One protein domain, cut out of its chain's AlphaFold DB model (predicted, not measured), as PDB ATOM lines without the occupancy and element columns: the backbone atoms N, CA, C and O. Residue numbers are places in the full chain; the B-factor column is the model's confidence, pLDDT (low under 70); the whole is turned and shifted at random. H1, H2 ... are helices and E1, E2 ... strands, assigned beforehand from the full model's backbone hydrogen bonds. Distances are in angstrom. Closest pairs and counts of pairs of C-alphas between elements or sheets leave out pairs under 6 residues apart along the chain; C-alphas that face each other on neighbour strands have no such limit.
ATOM      1  N   SER A   7     -32.141 -14.859  93.444       67.19
ATOM      2  CA  SER A   7     -33.143 -14.890  94.516       67.19
ATOM      3  C   SER A   7     -32.613 -14.299  95.825       67.19
ATOM      4  O   SER A   7     -33.352 -13.622  96.537       67.19
ATOM      5  N   THR A   8     -31.325 -14.480  96.113       80.19
ATOM      6  CA  THR A   8     -30.673 -13.960  97.320       80.19
ATOM      7  C   THR A   8     -30.550 -12.441  97.319       80.19
ATOM      8  O   THR A   8     -30.866 -11.790  98.310       80.19
ATOM      9  N   GLU A   9     -30.136 -11.855  96.201       83.19
ATOM     10  CA  GLU A   9     -29.956 -10.418  96.041       83.19
ATOM     11  C   GLU A   9     -31.311  -9.718  96.056       83.19
ATOM     12  O   GLU A   9     -31.474  -8.730  96.767       83.19
ATOM     13  N   LEU A  10     -32.305 -10.264  95.342       85.69
ATOM     14  CA  LEU A  10     -33.682  -9.769  95.393       85.69
ATOM     15  C   LEU A  10     -34.245  -9.810  96.816       85.69
ATOM     16  O   LEU A  10     -34.806  -8.810  97.262       85.69
ATOM     17  N   ALA A  11     -34.025 -10.902  97.555       86.81
ATOM     18  CA  ALA A  11     -34.489 -11.027  98.935       86.81
ATOM     19  C   ALA A  11     -33.913  -9.934  99.852       86.81
ATOM     20  O   ALA A  11     -34.631  -9.418 100.709       86.81
ATOM     21  N   VAL A  12     -32.653  -9.524  99.655       87.62
ATOM     22  CA  VAL A  12     -32.047  -8.410 100.411       87.62
ATOM     23  C   VAL A  12     -32.738  -7.080 100.095       87.62
ATOM     24  O   VAL A  12     -33.034  -6.309 101.012       87.62
ATOM     25  N   LEU A  13     -33.026  -6.800  98.818       89.44
ATOM     26  CA  LEU A  13     -33.730  -5.571  98.422       89.44
ATOM     27  C   LEU A  13     -35.164  -5.550  98.988       89.44
ATOM     28  O   LEU A  13     -35.626  -4.533  99.513       89.44
ATOM     29  N   GLU A  14     -35.853  -6.690  98.934       89.88
ATOM     30  CA  GLU A  14     -37.202  -6.870  99.474       89.88
ATOM     31  C   GLU A  14     -37.250  -6.727 100.999       89.88
ATOM     32  O   GLU A  14     -38.150  -6.065 101.523       89.88
ATOM     33  N   GLU A  15     -36.274  -7.286 101.718       88.06
ATOM     34  CA  GLU A  15     -36.133  -7.130 103.170       88.06
ATOM     35  C   GLU A  15     -35.951  -5.664 103.564       88.06
ATOM     36  O   GLU A  15     -36.633  -5.157 104.461       88.06
ATOM     37  N   VAL A  28     -30.589   2.876 102.773       83.69
ATOM     38  CA  VAL A  28     -29.685   3.025 101.636       83.69
ATOM     39  C   VAL A  28     -28.972   1.714 101.394       83.69
ATOM     40  O   VAL A  28     -28.384   1.137 102.311       83.69
ATOM     41  N   VAL A  29     -28.999   1.249 100.153       82.81
ATOM     42  CA  VAL A  29     -28.338   0.003  99.772       82.81
ATOM     43  C   VAL A  29     -27.527   0.228  98.508       82.81
ATOM     44  O   VAL A  29     -27.978   0.843  97.539       82.81
ATOM     45  N   LEU A  30     -26.302  -0.278  98.539       83.62
ATOM     46  CA  LEU A  30     -25.366  -0.218  97.433       83.62
ATOM     47  C   LEU A  30     -25.404  -1.535  96.662       83.62
ATOM     48  O   LEU A  30     -25.161  -2.592  97.239       83.62
ATOM     49  N   VAL A  31     -25.666  -1.457  95.361       82.06
ATOM     50  CA  VAL A  31     -25.582  -2.582  94.425       82.06
ATOM     51  C   VAL A  31     -24.331  -2.396  93.564       82.06
ATOM     52  O   VAL A  31     -24.312  -1.625  92.604       82.06
ATOM     53  N   ALA A  32     -23.253  -3.085  93.917       79.38
ATOM     54  CA  ALA A  32     -21.984  -3.066  93.198       79.38
ATOM     55  C   ALA A  32     -21.789  -4.367  92.413       79.38
ATOM     56  O   ALA A  32     -22.347  -5.399  92.752       79.38
ATOM     57  N   GLY A  33     -21.003  -4.347  91.344       73.81
ATOM     58  CA  GLY A  33     -20.710  -5.555  90.570       73.81
ATOM     59  C   GLY A  33     -20.082  -5.226  89.229       73.81
ATOM     60  O   GLY A  33     -20.057  -4.061  88.821       73.81
ATOM     61  N   GLU A  34     -19.605  -6.241  88.523       69.69
ATOM     62  CA  GLU A  34     -18.945  -6.064  87.229       69.69
ATOM     63  C   GLU A  34     -19.883  -5.449  86.177       69.69
ATOM     64  O   GLU A  34     -21.119  -5.504  86.275       69.69
ATOM     65  N   ALA A  35     -19.301  -4.775  85.184       68.31
ATOM     66  CA  ALA A  35     -20.065  -4.304  84.036       68.31
ATOM     67  C   ALA A  35     -20.716  -5.514  83.341       68.31
ATOM     68  O   ALA A  35     -20.090  -6.552  83.182       68.31
ATOM     69  N   GLY A  36     -21.997  -5.406  82.984       70.12
ATOM     70  CA  GLY A  36     -22.724  -6.516  82.355       70.12
ATOM     71  C   GLY A  36     -23.222  -7.622  83.297       70.12
ATOM     72  O   GLY A  36     -24.018  -8.442  82.856       70.12
ATOM     73  N   ILE A  37     -22.901  -7.605  84.602       76.19
ATOM     74  CA  ILE A  37     -23.349  -8.643  85.566       76.19
ATOM     75  C   ILE A  37     -24.877  -8.691  85.789       76.19
ATOM     76  O   ILE A  37     -25.409  -9.569  86.463       76.19
ATOM     77  N   GLY A  38     -25.612  -7.725  85.228       76.44
ATOM     78  CA  GLY A  38     -27.071  -7.668  85.308       76.44
ATOM     79  C   GLY A  38     -27.624  -6.846  86.474       76.44
ATOM     80  O   GLY A  38     -28.754  -7.090  86.884       76.44
ATOM     81  N   LYS A  39     -26.887  -5.846  86.984       81.69
ATOM     82  CA  LYS A  39     -27.371  -4.914  88.032       81.69
ATOM     83  C   LYS A  39     -28.693  -4.241  87.652       81.69
ATOM     84  O   LYS A  39     -29.646  -4.278  88.421       81.69
ATOM     85  N   THR A  40     -28.785  -3.721  86.432       81.12
ATOM     86  CA  THR A  40     -30.016  -3.102  85.924       81.12
ATOM     87  C   THR A  40     -31.152  -4.121  85.801       81.12
ATOM     88  O   THR A  40     -32.288  -3.824  86.156       81.12
ATOM     89  N   ALA A  41     -30.856  -5.362  85.395       84.12
ATOM     90  CA  ALA A  41     -31.855  -6.432  85.351       84.12
ATOM     91  C   ALA A  41     -32.381  -6.797  86.754       84.12
ATOM     92  O   ALA A  41     -33.584  -6.989  86.918       84.12
ATOM     93  N   LEU A  42     -31.506  -6.834  87.767       85.06
ATOM     94  CA  LEU A  42     -31.874  -7.040  89.171       85.06
ATOM     95  C   LEU A  42     -32.803  -5.925  89.678       85.06
ATOM     96  O   LEU A  42     -33.867  -6.210  90.226       85.06
ATOM     97  N   LEU A  43     -32.437  -4.662  89.452       87.44
ATOM     98  CA  LEU A  43     -33.240  -3.512  89.883       87.44
ATOM     99  C   LEU A  43     -34.591  -3.462  89.170       87.44
ATOM    100  O   LEU A  43     -35.600  -3.127  89.785       87.44
ATOM    101  N   ASN A  44     -34.637  -3.821  87.886       87.81
ATOM    102  CA  ASN A  44     -35.884  -3.902  87.129       87.81
ATOM    103  C   ASN A  44     -36.805  -4.998  87.668       87.81
ATOM    104  O   ASN A  44     -37.995  -4.741  87.848       87.81
ATOM    105  N   ALA A  45     -36.264  -6.176  87.992       88.25
ATOM    106  CA  ALA A  45     -37.032  -7.252  88.614       88.25
ATOM    107  C   ALA A  45     -37.594  -6.830  89.984       88.25
ATOM    108  O   ALA A  45     -38.792  -6.972  90.226       88.25
ATOM    109  N   PHE A  46     -36.767  -6.227  90.843       89.12
ATOM    110  CA  PHE A  46     -37.192  -5.728  92.153       89.12
ATOM    111  C   PHE A  46     -38.269  -4.635  92.059       89.12
ATOM    112  O   PHE A  46     -39.290  -4.695  92.750       89.12
ATOM    113  N   CYS A  47     -38.078  -3.647  91.180       88.88
ATOM    114  CA  CYS A  47     -39.049  -2.571  90.976       88.88
ATOM    115  C   CYS A  47     -40.375  -3.109  90.423       88.88
ATOM    116  O   CYS A  47     -41.436  -2.706  90.890       88.88
ATOM    117  N   GLY A  48     -40.326  -4.057  89.480       86.81
ATOM    118  CA  GLY A  48     -41.520  -4.715  88.941       86.81
ATOM    119  C   GLY A  48     -42.279  -5.554  89.978       86.81
ATOM    120  O   GLY A  48     -43.509  -5.623  89.933       86.81
ATOM    121  N   GLY A  49     -41.568  -6.155  90.938       85.81
ATOM    122  CA  GLY A  49     -42.159  -6.877  92.071       85.81
ATOM    123  C   GLY A  49     -42.744  -5.962  93.156       85.81
ATOM    124  O   GLY A  49     -43.692  -6.339  93.847       85.81
ATOM    125  N   SER A  50     -42.247  -4.730  93.276       85.75
ATOM    126  CA  SER A  50     -42.616  -3.766  94.323       85.75
ATOM    127  C   SER A  50     -43.905  -2.991  94.014       85.75
ATOM    128  O   SER A  50     -43.934  -1.760  94.021       85.75
ATOM    129  N   ARG A  51     -45.009  -3.707  93.760       80.00
ATOM    130  CA  ARG A  51     -46.307  -3.097  93.418       80.00
ATOM    131  C   ARG A  51     -46.774  -2.093  94.480       80.00
ATOM    132  O   ARG A  51     -46.663  -2.338  95.683       80.00
ATOM    133  N   GLY A  52     -47.324  -0.971  94.015       82.31
ATOM    134  CA  GLY A  52     -47.863   0.094  94.870       82.31
ATOM    135  C   GLY A  52     -46.810   1.005  95.508       82.31
ATOM    136  O   GLY A  52     -47.144   1.757  96.418       82.31
ATOM    137  N   VAL A  53     -45.552   0.937  95.062       85.31
ATOM    138  CA  VAL A  53     -44.472   1.839  95.489       85.31
ATOM    139  C   VAL A  53     -44.023   2.650  94.278       85.31
ATOM    140  O   VAL A  53     -43.599   2.043  93.295       85.31
ATOM    141  N   PRO A  54     -44.109   3.989  94.308       85.81
ATOM    142  CA  PRO A  54     -43.535   4.826  93.266       85.81
ATOM    143  C   PRO A  54     -42.039   4.544  93.118       85.81
ATOM    144  O   PRO A  54     -41.311   4.467  94.113       85.81
ATOM    145  N   VAL A  55     -41.597   4.380  91.875       87.00
ATOM    146  CA  VAL A  55     -40.195   4.167  91.516       87.00
ATOM    147  C   VAL A  55     -39.757   5.378  90.719       87.00
ATOM    148  O   VAL A  55     -40.371   5.655  89.701       87.00
ATOM    149  N   VAL A  56     -38.707   6.050  91.181       86.81
ATOM    150  CA  VAL A  56     -38.100   7.216  90.535       86.81
ATOM    151  C   VAL A  56     -36.655   6.878  90.201       86.81
ATOM    152  O   VAL A  56     -35.967   6.252  91.020       86.81
ATOM    153  N   ARG A  57     -36.181   7.256  89.013       84.81
ATOM    154  CA  ARG A  57     -34.829   6.898  88.552       84.81
ATOM    155  C   ARG A  57     -34.029   8.113  88.099       84.81
ATOM    156  O   ARG A  57     -34.581   9.043  87.534       84.81
ATOM    157  N   GLY A  58     -32.721   8.077  88.344       83.38
ATOM    158  CA  GLY A  58     -31.782   9.075  87.833       83.38
ATOM    159  C   GLY A  58     -30.462   8.452  87.387       83.38
ATOM    160  O   GLY A  58     -29.876   7.636  88.107       83.38
ATOM    161  N   GLY A  59     -29.989   8.850  86.210       76.88
ATOM    162  CA  GLY A  59     -28.708   8.464  85.628       76.88
ATOM    163  C   GLY A  59     -27.564   9.420  85.988       76.88
ATOM    164  O   GLY A  59     -27.687  10.640  85.935       76.88
ATOM    165  N   CYS A  60     -26.407   8.868  86.360       67.12
ATOM    166  CA  CYS A  60     -25.130   9.584  86.484       67.12
ATOM    167  C   CYS A  60     -24.362   9.378  85.168       67.12
ATOM    168  O   CYS A  60     -23.630   8.396  85.044       67.12
ATOM    169  N   ASP A  61     -24.555  10.258  84.178       58.78
ATOM    170  CA  ASP A  61     -23.762  10.249  82.935       58.78
ATOM    171  C   ASP A  61     -22.455  11.048  83.137       58.78
ATOM    172  O   ASP A  61     -22.510  12.188  83.621       58.78
ATOM    173  N   PRO A  62     -21.261  10.505  82.819       51.84
ATOM    174  CA  PRO A  62     -19.993  11.235  82.886       51.84
ATOM    175  C   PRO A  62     -19.856  12.265  81.753       51.84
ATOM    176  O   PRO A  62     -18.920  12.214  80.955       51.84
ATOM    177  N   LEU A  63     -20.738  13.252  81.667       46.06
ATOM    178  CA  LEU A  63     -20.491  14.381  80.776       46.06
ATOM    179  C   LEU A  63     -19.476  15.307  81.447       46.06
ATOM    180  O   LEU A  63     -19.845  16.027  82.364       46.06
ATOM    181  N   PHE A  64     -18.212  15.189  81.008       42.41
ATOM    182  CA  PHE A  64     -16.990  16.033  81.044       42.41
ATOM    183  C   PHE A  64     -16.794  17.173  82.073       42.41
ATOM    184  O   PHE A  64     -15.660  17.542  82.366       42.41
ATOM    185  N   THR A  65     -17.841  17.672  82.707       42.00
ATOM    186  CA  THR A  65     -17.836  18.417  83.965       42.00
ATOM    187  C   THR A  65     -18.896  17.781  84.863       42.00
ATOM    188  O   THR A  65     -20.078  18.003  84.596       42.00
ATOM    189  N   PRO A  66     -18.531  16.995  85.899       50.19
ATOM    190  CA  PRO A  66     -19.509  16.391  86.795       50.19
ATOM    191  C   PRO A  66     -20.405  17.492  87.356       50.19
ATOM    192  O   PRO A  66     -19.993  18.250  88.237       50.19
ATOM    193  N   ARG A  67     -21.625  17.629  86.824       50.84
ATOM    194  CA  ARG A  67     -22.610  18.503  87.448       50.84
ATOM    195  C   ARG A  67     -22.876  17.871  88.797       50.84
ATOM    196  O   ARG A  67     -23.338  16.730  88.870       50.84
ATOM    197  N   ALA A  68     -22.510  18.583  89.861       55.41
ATOM    198  CA  ALA A  68     -22.894  18.186  91.200       55.41
ATOM    199  C   ALA A  68     -24.405  17.948  91.155       55.41
ATOM    200  O   ALA A  68     -25.151  18.860  90.813       55.41
ATOM    201  N   LEU A  69     -24.823  16.712  91.441       63.41
ATOM    202  CA  LEU A  69     -26.221  16.282  91.410       63.41
ATOM    203  C   LEU A  69     -26.844  16.036  90.020       63.41
ATOM    204  O   LEU A  69     -28.063  16.063  89.912       63.41
ATOM    205  N   GLY A  70     -26.053  15.712  88.989       70.06
ATOM    206  CA  GLY A  70     -26.550  15.304  87.661       70.06
ATOM    207  C   GLY A  70     -27.759  14.347  87.684       70.06
ATOM    208  O   GLY A  70     -28.797  14.706  87.139       70.06
ATOM    209  N   PRO A  71     -27.701  13.217  88.416       73.19
ATOM    210  CA  PRO A  71     -28.839  12.299  88.547       73.19
ATOM    211  C   PRO A  71     -30.086  12.918  89.175       73.19
ATOM    212  O   PRO A  71     -31.197  12.466  88.927       73.19
ATOM    213  N   LEU A  72     -29.921  13.933  90.029       77.12
ATOM    214  CA  LEU A  72     -31.050  14.573  90.692       77.12
ATOM    215  C   LEU A  72     -31.822  15.508  89.760       77.12
ATOM    216  O   LEU A  72     -32.943  15.862  90.103       77.12
ATOM    217  N   LEU A  73     -31.258  15.894  88.609       76.00
ATOM    218  CA  LEU A  73     -31.974  16.662  87.589       76.00
ATOM    219  C   LEU A  73     -33.102  15.822  86.977       76.00
ATOM    220  O   LEU A  73     -34.245  16.260  86.971       76.00
ATOM    221  N   GLU A  74     -32.800  14.591  86.565       77.38
ATOM    222  CA  GLU A  74     -33.796  13.654  86.021       77.38
ATOM    223  C   GLU A  74     -34.865  13.306  87.067       77.38
ATOM    224  O   GLU A  74     -36.066  13.369  86.811       77.38
ATOM    225  N   VAL A  75     -34.431  13.055  88.306       83.44
ATOM    226  CA  VAL A  75     -35.328  12.827  89.450       83.44
ATOM    227  C   VAL A  75     -36.234  14.040  89.691       83.44
ATOM    228  O   VAL A  75     -37.378  13.883  90.109       83.44
ATOM    229  N   ALA A  76     -35.746  15.260  89.457       83.44
ATOM    230  CA  ALA A  76     -36.509  16.488  89.661       83.44
ATOM    231  C   ALA A  76     -37.585  16.697  88.598       83.44
ATOM    232  O   ALA A  76     -38.663  17.191  88.933       83.44
ATOM    233  N   GLU A  77     -37.322  16.289  87.357       80.06
ATOM    234  CA  GLU A  77     -38.325  16.261  86.290       80.06
ATOM    235  C   GLU A  77     -39.448  15.266  86.612       80.06
ATOM    236  O   GLU A  77     -40.621  15.583  86.422       80.06
ATOM    237  N   GLU A  78     -39.108  14.103  87.174       82.69
ATOM    238  CA  GLU A  78     -40.085  13.068  87.525       82.69
ATOM    239  C   GLU A  78     -40.893  13.409  88.795       82.69
ATOM    240  O   GLU A  78     -42.112  13.231  88.842       82.69
ATOM    241  N   ILE A  79     -40.239  13.921  89.842       82.31
ATOM    242  CA  ILE A  79     -40.888  14.256  91.122       82.31
ATOM    243  C   ILE A  79     -41.663  15.581  91.047       82.31
ATOM    244  O   ILE A  79     -42.729  15.705  91.670       82.31
ATOM    245  N   GLY A  80     -41.121  16.567  90.325       80.31
ATOM    246  CA  GLY A  80     -41.671  17.913  90.182       80.31
ATOM    247  C   GLY A  80     -41.794  18.698  91.496       80.31
ATOM    248  O   GLY A  80     -41.079  18.473  92.476       80.31
ATOM    249  N   GLY A  81     -42.721  19.661  91.516       83.56
ATOM    250  CA  GLY A  81     -43.080  20.430  92.712       83.56
ATOM    251  C   GLY A  81     -41.968  21.341  93.243       83.56
ATOM    252  O   GLY A  81     -41.184  21.912  92.485       83.56
ATOM    253  N   GLU A  82     -41.914  21.491  94.570       82.75
ATOM    254  CA  GLU A  82     -40.919  22.330  95.251       82.75
ATOM    255  C   GLU A  82     -39.488  21.861  94.953       82.75
ATOM    256  O   GLU A  82     -38.629  22.674  94.612       82.75
ATOM    257  N   PHE A  83     -39.253  20.546  94.975       83.75
ATOM    258  CA  PHE A  83     -37.963  19.961  94.618       83.75
ATOM    259  C   PHE A  83     -37.557  20.306  93.176       83.75
ATOM    260  O   PHE A  83     -36.461  20.827  92.965       83.75
ATOM    261  N   GLY A  84     -38.467  20.125  92.213       83.94
ATOM    262  CA  GLY A  84     -38.269  20.542  90.821       83.94
ATOM    263  C   GLY A  84     -37.875  22.014  90.685       83.94
ATOM    264  O   GLY A  84     -36.918  22.352  89.991       83.94
ATOM    265  N   SER A  85     -38.561  22.897  91.416       85.19
ATOM    266  CA  SER A  85     -38.291  24.339  91.382       85.19
ATOM    267  C   SER A  85     -36.915  24.720  91.946       85.19
ATOM    268  O   SER A  85     -36.239  25.587  91.389       85.19
ATOM    269  N   ILE A  86     -36.474  24.051  93.018       85.38
ATOM    270  CA  ILE A  86     -35.174  24.268  93.674       85.38
ATOM    271  C   ILE A  86     -34.031  23.803  92.772       85.38
ATOM    272  O   ILE A  86     -32.990  24.457  92.682       85.38
ATOM    273  N   VAL A  87     -34.240  22.709  92.049       83.69
ATOM    274  CA  VAL A  87     -33.279  22.214  91.067       83.69
ATOM    275  C   VAL A  87     -33.201  23.140  89.848       83.69
ATOM    276  O   VAL A  87     -32.103  23.534  89.455       83.69
ATOM    277  N   ALA A  88     -34.340  23.569  89.298       82.00
ATOM    278  CA  ALA A  88     -34.397  24.419  88.104       82.00
ATOM    279  C   ALA A  88     -33.721  25.789  88.285       82.00
ATOM    280  O   ALA A  88     -33.133  26.323  87.346       82.00
ATOM    281  N   ARG A  89     -33.755  26.358  89.497       84.44
ATOM    282  CA  ARG A  89     -33.080  27.629  89.824       84.44
ATOM    283  C   ARG A  89     -31.572  27.497  90.077       84.44
ATOM    284  O   ARG A  89     -30.943  28.492  90.428       84.44
ATOM    285  N   GLY A  90     -31.002  26.295  89.961       80.50
ATOM    286  CA  GLY A  90     -29.578  26.049  90.203       80.50
ATOM    287  C   GLY A  90     -29.164  26.261  91.661       80.50
ATOM    288  O   GLY A  90     -28.101  26.825  91.916       80.50
ATOM    289  N   ALA A  91     -30.012  25.863  92.616       83.19
ATOM    290  CA  ALA A  91     -29.719  25.998  94.041       83.19
ATOM    291  C   ALA A  91     -28.453  25.230  94.459       83.19
ATOM    292  O   ALA A  91     -27.997  24.300  93.786       83.19
ATOM    293  N   ALA A  92     -27.893  25.602  95.613       82.75
ATOM    294  CA  ALA A  92     -26.718  24.929  96.146       82.75
ATOM    295  C   ALA A  92     -27.006  23.436  96.417       82.75
ATOM    296  O   ALA A  92     -28.120  23.082  96.817       82.75
ATOM    297  N   PRO A  93     -26.009  22.535  96.296       77.62
ATOM    298  CA  PRO A  93     -26.242  21.100  96.441       77.62
ATOM    299  C   PRO A  93     -26.908  20.678  97.757       77.62
ATOM    300  O   PRO A  93     -27.710  19.747  97.789       77.62
ATOM    301  N   ALA A  94     -26.598  21.378  98.851       78.06
ATOM    302  CA  ALA A  94     -27.205  21.122 100.151       78.06
ATOM    303  C   ALA A  94     -28.721  21.389 100.152       78.06
ATOM    304  O   ALA A  94     -29.471  20.601 100.727       78.06
ATOM    305  N   GLU A  95     -29.172  22.453  99.486       82.62
ATOM    306  CA  GLU A  95     -30.592  22.811  99.383       82.62
ATOM    307  C   GLU A  95     -31.356  21.782  98.552       82.62
ATOM    308  O   GLU A  95     -32.420  21.321  98.960       82.62
ATOM    309  N   VAL A  96     -30.772  21.345  97.434       83.50
ATOM    310  CA  VAL A  96     -31.356  20.306  96.573       83.50
ATOM    311  C   VAL A  96     -31.546  18.998  97.344       83.50
ATOM    312  O   VAL A  96     -32.625  18.405  97.318       83.50
ATOM    313  N   VAL A  97     -30.525  18.555  98.085       81.12
ATOM    314  CA  VAL A  97     -30.616  17.338  98.908       81.12
ATOM    315  C   VAL A  97     -31.660  17.501 100.014       81.12
ATOM    316  O   VAL A  97     -32.437  16.580 100.261       81.12
ATOM    317  N   GLN A  98     -31.722  18.657 100.677       82.69
ATOM    318  CA  GLN A  98     -32.730  18.911 101.709       82.69
ATOM    319  C   GLN A  98     -34.154  18.877 101.149       82.69
ATOM    320  O   GLN A  98     -35.024  18.257 101.768       82.69
ATOM    321  N   ALA A  99     -34.378  19.480  99.983       85.44
ATOM    322  CA  ALA A  99     -35.663  19.492  99.299       85.44
ATOM    323  C   ALA A  99     -36.106  18.080  98.895       85.44
ATOM    324  O   ALA A  99     -37.229  17.681  99.207       85.44
ATOM    325  N   LEU A 100     -35.202  17.284  98.315       84.38
ATOM    326  CA  LEU A 100     -35.464  15.875  98.003       84.38
ATOM    327  C   LEU A 100     -35.865  15.101  99.263       84.38
ATOM    328  O   LEU A 100     -36.872  14.399  99.292       84.38
ATOM    329  N   MET A 101     -35.106  15.266 100.345       81.25
ATOM    330  CA  MET A 101     -35.382  14.601 101.617       81.25
ATOM    331  C   MET A 101     -36.687  15.066 102.271       81.25
ATOM    332  O   MET A 101     -37.271  14.325 103.065       81.25
ATOM    333  N   HIS A 102     -37.128  16.299 102.028       83.44
ATOM    334  CA  HIS A 102     -38.422  16.794 102.489       83.44
ATOM    335  C   HIS A 102     -39.566  16.150 101.699       83.44
ATOM    336  O   HIS A 102     -40.504  15.625 102.300       83.44
ATOM    337  N   ASP A 103     -39.452  16.109 100.373       83.56
ATOM    338  CA  ASP A 103     -40.461  15.525  99.493       83.56
ATOM    339  C   ASP A 103     -40.604  14.003  99.716       83.56
ATOM    340  O   ASP A 103     -41.707  13.513  99.976       83.56
ATOM    341  N   LEU A 104     -39.488  13.268  99.809       81.75
ATOM    342  CA  LEU A 104     -39.482  11.829 100.120       81.75
ATOM    343  C   LEU A 104     -40.078  11.500 101.498       81.75
ATOM    344  O   LEU A 104     -40.653  10.430 101.686       81.75
ATOM    345  N   ARG A 105     -39.981  12.411 102.476       78.19
ATOM    346  CA  ARG A 105     -40.625  12.240 103.794       78.19
ATOM    347  C   ARG A 105     -42.146  12.340 103.724       78.19
ATOM    348  O   ARG A 105     -42.829  11.732 104.549       78.19
ATOM    349  N   ARG A 106     -42.679  13.098 102.766       77.44
ATOM    350  CA  ARG A 106     -44.126  13.261 102.558       77.44
ATOM    351  C   ARG A 106     -44.706  12.130 101.710       77.44
ATOM    352  O   ARG A 106     -45.845  11.728 101.938       77.44
ATOM    353  N   ARG A 107     -43.922  11.584 100.776       70.38
ATOM    354  CA  ARG A 107     -44.320  10.515  99.845       70.38
ATOM    355  C   ARG A 107     -43.980   9.124 100.410       70.38
ATOM    356  O   ARG A 107     -42.890   8.591 100.208       70.38
ATOM    357  N   ARG A 108     -44.911   8.518 101.159       71.00
ATOM    358  CA  ARG A 108     -44.750   7.157 101.716       71.00
ATOM    359  C   ARG A 108     -44.920   6.058 100.655       71.00
ATOM    360  O   ARG A 108     -45.860   6.139  99.873       71.00
ATOM    361  N   PRO A 109     -44.209   4.928 100.836       78.56
ATOM    362  CA  PRO A 109     -42.769   4.800 100.593       78.56
ATOM    363  C   PRO A 109     -42.438   5.024  99.104       78.56
ATOM    364  O   PRO A 109     -43.272   4.743  98.258       78.56
ATOM    365  N   THR A 110     -41.221   5.475  98.787       85.38
ATOM    366  CA  THR A 110     -40.736   5.681  97.404       85.38
ATOM    367  C   THR A 110     -39.403   4.953  97.213       85.38
ATOM    368  O   THR A 110     -38.562   4.963  98.119       85.38
ATOM    369  N   ILE A 111     -39.214   4.315  96.056       88.94
ATOM    370  CA  ILE A 111     -37.951   3.698  95.627       88.94
ATOM    371  C   ILE A 111     -37.228   4.696  94.725       88.94
ATOM    372  O   ILE A 111     -37.725   5.022  93.653       88.94
ATOM    373  N   LEU A 112     -36.052   5.159  95.147       87.94
ATOM    374  CA  LEU A 112     -35.191   6.032  94.350       87.94
ATOM    375  C   LEU A 112     -33.968   5.253  93.865       87.94
ATOM    376  O   LEU A 112     -33.124   4.871  94.678       87.94
ATOM    377  N   VAL A 113     -33.851   5.037  92.558       87.06
ATOM    378  CA  VAL A 113     -32.713   4.330  91.957       87.06
ATOM    379  C   VAL A 113     -31.770   5.329  91.301       87.06
ATOM    380  O   VAL A 113     -32.161   6.034  90.375       87.06
ATOM    381  N   LEU A 114     -30.518   5.362  91.757       83.62
ATOM    382  CA  LEU A 114     -29.457   6.150  91.138       83.62
ATOM    383  C   LEU A 114     -28.461   5.205  90.459       83.62
ATOM    384  O   LEU A 114     -27.683   4.517  91.129       83.62
ATOM    385  N   GLU A 115     -28.494   5.162  89.129       75.56
ATOM    386  CA  GLU A 115     -27.587   4.333  88.332       75.56
ATOM    387  C   GLU A 115     -26.408   5.165  87.818       75.56
ATOM    388  O   GLU A 115     -26.589   6.284  87.348       75.56
ATOM    389  N   THR A 116     -25.184   4.627  87.886       68.88
ATOM    390  CA  THR A 116     -24.024   5.232  87.213       68.88
ATOM    391  C   THR A 116     -23.590   4.411  86.010       68.88
ATOM    392  O   THR A 116     -23.421   3.192  86.107       68.88
ATOM    393  N   SER A 117     -23.346   5.087  84.888       57.16
ATOM    394  CA  SER A 117     -22.743   4.478  83.704       57.16
ATOM    395  C   SER A 117     -21.216   4.388  83.819       57.16
ATOM    396  O   SER A 117     -20.584   3.673  83.044       57.16
ATOM    397  N   THR A 118     -20.574   5.069  84.782       48.84
ATOM    398  CA  THR A 118     -19.100   5.093  84.899       48.84
ATOM    399  C   THR A 118     -18.627   5.224  86.351       48.84
ATOM    400  O   THR A 118     -19.185   5.975  87.148       48.84
ATOM    401  N   GLY A 119     -17.589   4.468  86.724       44.69
ATOM    402  CA  GLY A 119     -17.113   4.256  88.103       44.69
ATOM    403  C   GLY A 119     -16.481   5.454  88.834       44.69
ATOM    404  O   GLY A 119     -15.514   5.270  89.567       44.69
ATOM    405  N   ARG A 120     -16.979   6.685  88.646       41.88
ATOM    406  CA  ARG A 120     -16.473   7.907  89.306       41.88
ATOM    407  C   ARG A 120     -17.576   8.831  89.850       41.88
ATOM    408  O   ARG A 120     -17.418  10.047  89.818       41.88
ATOM    409  N   CYS A 121     -18.670   8.303  90.402       38.38
ATOM    410  CA  CYS A 121     -19.611   9.142  91.163       38.38
ATOM    411  C   CYS A 121     -19.179   9.163  92.650       38.38
ATOM    412  O   CYS A 121     -19.339   8.194  93.386       38.38
ATOM    413  N   ARG A 122     -18.576  10.276  93.105       38.47
ATOM    414  CA  ARG A 122     -18.235  10.506  94.523       38.47
ATOM    415  C   ARG A 122     -19.489  10.978  95.264       38.47
ATOM    416  O   ARG A 122     -19.707  12.175  95.416       38.47
ATOM    417  N   TRP A 123     -20.323  10.042  95.713       39.00
ATOM    418  CA  TRP A 123     -21.440  10.338  96.614       39.00
ATOM    419  C   TRP A 123     -20.985  10.235  98.072       39.00
ATOM    420  O   TRP A 123     -20.594   9.169  98.541       39.00
ATOM    421  N   ILE A 124     -21.035  11.352  98.799       31.50
ATOM    422  CA  ILE A 124     -20.790  11.405 100.244       31.50
ATOM    423  C   ILE A 124     -22.130  11.703 100.916       31.50
ATOM    424  O   ILE A 124     -22.550  12.855 100.997       31.50
ATOM    425  N   CYS A 125     -22.815  10.669 101.404       32.38
ATOM    426  CA  CYS A 125     -23.985  10.860 102.256       32.38
ATOM    427  C   CYS A 125     -23.509  11.035 103.709       32.38
ATOM    428  O   CYS A 125     -23.233  10.065 104.407       32.38
ATOM    429  N   ARG A 126     -23.353  12.285 104.164       27.28
ATOM    430  CA  ARG A 126     -23.026  12.634 105.565       27.28
ATOM    431  C   ARG A 126     -24.277  13.016 106.373       27.28
ATOM    432  O   ARG A 126     -24.237  13.937 107.180       27.28
ATOM    433  N   GLY A 127     -25.404  12.333 106.157       30.34
ATOM    434  CA  GLY A 127     -26.668  12.651 106.827       30.34
ATOM    435  C   GLY A 127     -27.501  11.420 107.173       30.34
ATOM    436  O   GLY A 127     -27.551  10.460 106.411       30.34
ATOM    437  N   GLN A 128     -28.175  11.458 108.326       30.92
ATOM    438  CA  GLN A 128     -29.182  10.461 108.698       30.92
ATOM    439  C   GLN A 128     -30.395  10.568 107.765       30.92
ATOM    440  O   GLN A 128     -31.120  11.566 107.771       30.92
ATOM    441  N   VAL A 129     -30.644   9.514 106.989       35.25
ATOM    442  CA  VAL A 129     -31.836   9.383 106.144       35.25
ATOM    443  C   VAL A 129     -32.985   8.885 107.023       35.25
ATOM    444  O   VAL A 129     -33.028   7.723 107.411       35.25
ATOM    445  N   ARG A 130     -33.920   9.774 107.382       31.78
ATOM    446  CA  ARG A 130     -35.088   9.418 108.217       31.78
ATOM    447  C   ARG A 130     -36.309   8.943 107.415       31.78
ATOM    448  O   ARG A 130     -37.261   8.509 108.040       31.78
ATOM    449  N   ALA A 131     -36.279   8.975 106.077       31.05
ATOM    450  CA  ALA A 131     -37.284   8.353 105.199       31.05
ATOM    451  C   ALA A 131     -36.759   8.234 103.754       31.05
ATOM    452  O   ALA A 131     -36.007   9.102 103.317       31.05
ATOM    453  N   GLY A 132     -37.190   7.193 103.031       34.38
ATOM    454  CA  GLY A 132     -36.848   6.925 101.624       34.38
ATOM    455  C   GLY A 132     -35.896   5.736 101.443       34.38
ATOM    456  O   GLY A 132     -34.927   5.608 102.187       34.38
ATOM    457  N   ALA A 133     -36.182   4.853 100.482       33.78
ATOM    458  CA  ALA A 133     -35.254   3.798 100.075       33.78
ATOM    459  C   ALA A 133     -34.430   4.316  98.884       33.78
ATOM    460  O   ALA A 133     -34.964   4.416  97.778       33.78
ATOM    461  N   ALA A 134     -33.174   4.702  99.114       39.22
ATOM    462  CA  ALA A 134     -32.283   5.202  98.068       39.22
ATOM    463  C   ALA A 134     -31.228   4.147  97.724       39.22
ATOM    464  O   ALA A 134     -30.539   3.630  98.599       39.22
ATOM    465  N   TRP A 135     -31.095   3.820  96.445       49.00
ATOM    466  CA  TRP A 135     -30.211   2.758  95.975       49.00
ATOM    467  C   TRP A 135     -29.098   3.371  95.126       49.00
ATOM    468  O   TRP A 135     -29.380   4.161  94.225       49.00
ATOM    469  N   TYR A 136     -27.842   3.022  95.418       41.69
ATOM    470  CA  TYR A 136     -26.671   3.472  94.658       41.69
ATOM    471  C   TYR A 136     -26.090   2.296  93.870       41.69
ATOM    472  O   TYR A 136     -25.878   1.220  94.429       41.69
ATOM    473  N   VAL A 137     -25.814   2.489  92.582       37.50
ATOM    474  CA  VAL A 137     -25.093   1.521  91.747       37.50
ATOM    475  C   VAL A 137     -23.726   2.094  91.409       37.50
ATOM    476  O   VAL A 137     -23.655   3.218  90.926       37.50
ATOM    477  N   SER A 138     -22.650   1.324  91.606       38.00
ATOM    478  CA  SER A 138     -21.321   1.682  91.090       38.00
ATOM    479  C   SER A 138     -20.948   0.816  89.887       38.00
ATOM    480  O   SER A 138     -20.972  -0.416  89.957       38.00
ATOM    481  N   GLY A 139     -20.570   1.471  88.788       28.97
ATOM    482  CA  GLY A 139     -19.809   0.879  87.689       28.97
ATOM    483  C   GLY A 139     -18.360   0.632  88.117       28.97
ATOM    484  O   GLY A 139     -17.856   1.299  89.020       28.97
ATOM    485  N   SER A 140     -17.712  -0.360  87.511       32.75
ATOM    486  CA  SER A 140     -16.385  -0.859  87.883       32.75
ATOM    487  C   SER A 140     -15.315   0.237  87.963       32.75
ATOM    488  O   SER A 140     -15.055   0.939  86.986       32.75
ATOM    489  N   GLY A 141     -14.656   0.313  89.115       28.27
ATOM    490  CA  GLY A 141     -13.409   1.025  89.349       28.27
ATOM    491  C   GLY A 141     -12.789   0.456  90.619       28.27
ATOM    492  O   GLY A 141     -13.420   0.480  91.672       28.27
TER     493      GLY A 141
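Overview. This is residues 7 to 15 and 28 to 141 of the 205 residues of the protein "AAA domain-containing protein" of Actinobacteria bacterium (UniProt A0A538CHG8). A twisted sheet of four parallel strands forms the middle, with H2 packed over E4 and E3 on one face and H3 on the opposite face at the E2 edge. After H3 the chain folds back twice, H4 packing on H3 and H5 on H4, and the three make a triangular helical group in which H3 is on the sheet while H4 and H5 are not; at the E1 side, the short H1 crosses against H2. The printed part has 123 residues, in the order H1 E1 H2 E2 H3 H4 H5 E3 E4, and the sheet runs E1 E4 E3 E2. It is of the mixed class, helices and strands, and compact, with a radius of gyration of the C-alphas of 14.4 A and spans of 42 by 36 by 24 A.

Along the chain. H1, residues 7 to 15, begins at C-alpha 7, (-33.143, -14.890, 94.516). E1 is residues 28 to 32 and H2 residues 39 to 49, 15.5 A long. E2, residues 55 to 60, is 16.8 A long. H3 is residues 70 to 79, H4 residues 81 to 88, and H5 residues 93 to 106, 20.5 A long. E3, residues 111 to 116, is 16.3 A long; E4, residues 133 to 138, is 16.7 A long and ends at C-alpha 138, (-21.321, 1.682, 91.090).

Arrangement. E1 and E4 are parallel at 23 degrees, with N 31 and O 136 at 2.8 A, within hydrogen-bond range. E4 and E3 are parallel at 13 degrees, with N 112 and O 133 at 2.9 A. E3 and E2 are parallel at 18 degrees, with N 60 and O 115 at 2.8 A. H2 and H3 lie on opposite faces, giving three layers, helices on both faces of a sheet. H2, at a height over the sheet of 9.1 A, runs along the strands, at 3 degrees to E4 on the local plane. H3, at a height of 4.8 A, lies only just over E2, with 3 of its 10 C-alphas falling on it; the C-alphas of Gly 58 and Pro 71, the closest, are 4.4 A apart. E1, H2, E2 make a split strand-helix-strand unit, two parallel strands with E4 and E3 between them, with a right-handed crossover; E2, H3 H4 H5, E3 make a unit of neighbour strands. H3 and H4 form a helical hairpin at a shallow tilt of 30 degrees, closest at the C-alphas of Ala 76 and Gly 84, 4.6 A. H4 and H5 form another at 16 degrees, closest at the C-alphas of Phe 83 and Ala 99, 5.2 A. H4 is not on the sheet; H5 is only just not on it, with 4 pairs of C-alphas within 10 A. H1 touches H2 at a steep tilt of 57 degrees, closest at the C-alphas of Leu 10 and Phe 46, 6.3 A, and only grazes the sheet. In H1, H2, H4 and H5 every O i to N i+4 pair is within hydrogen-bond range; in H3, 5 of 6 are.

Size, cuts and confidence. The two C-alphas farthest apart, those of Ser 7 and Arg 89, are 42.8 A apart. Residues 16 to 27 are not printed; C-alphas 15 and 28 are 12.1 A apart across the cut. The link from E3 to E4, residues 117 to 132, is long. The mean pLDDT of the printed part is 70.3, and 39 residues are under 70: residue 7, residues 34 to 35, residues 60 to 69 and residues 116 to 141.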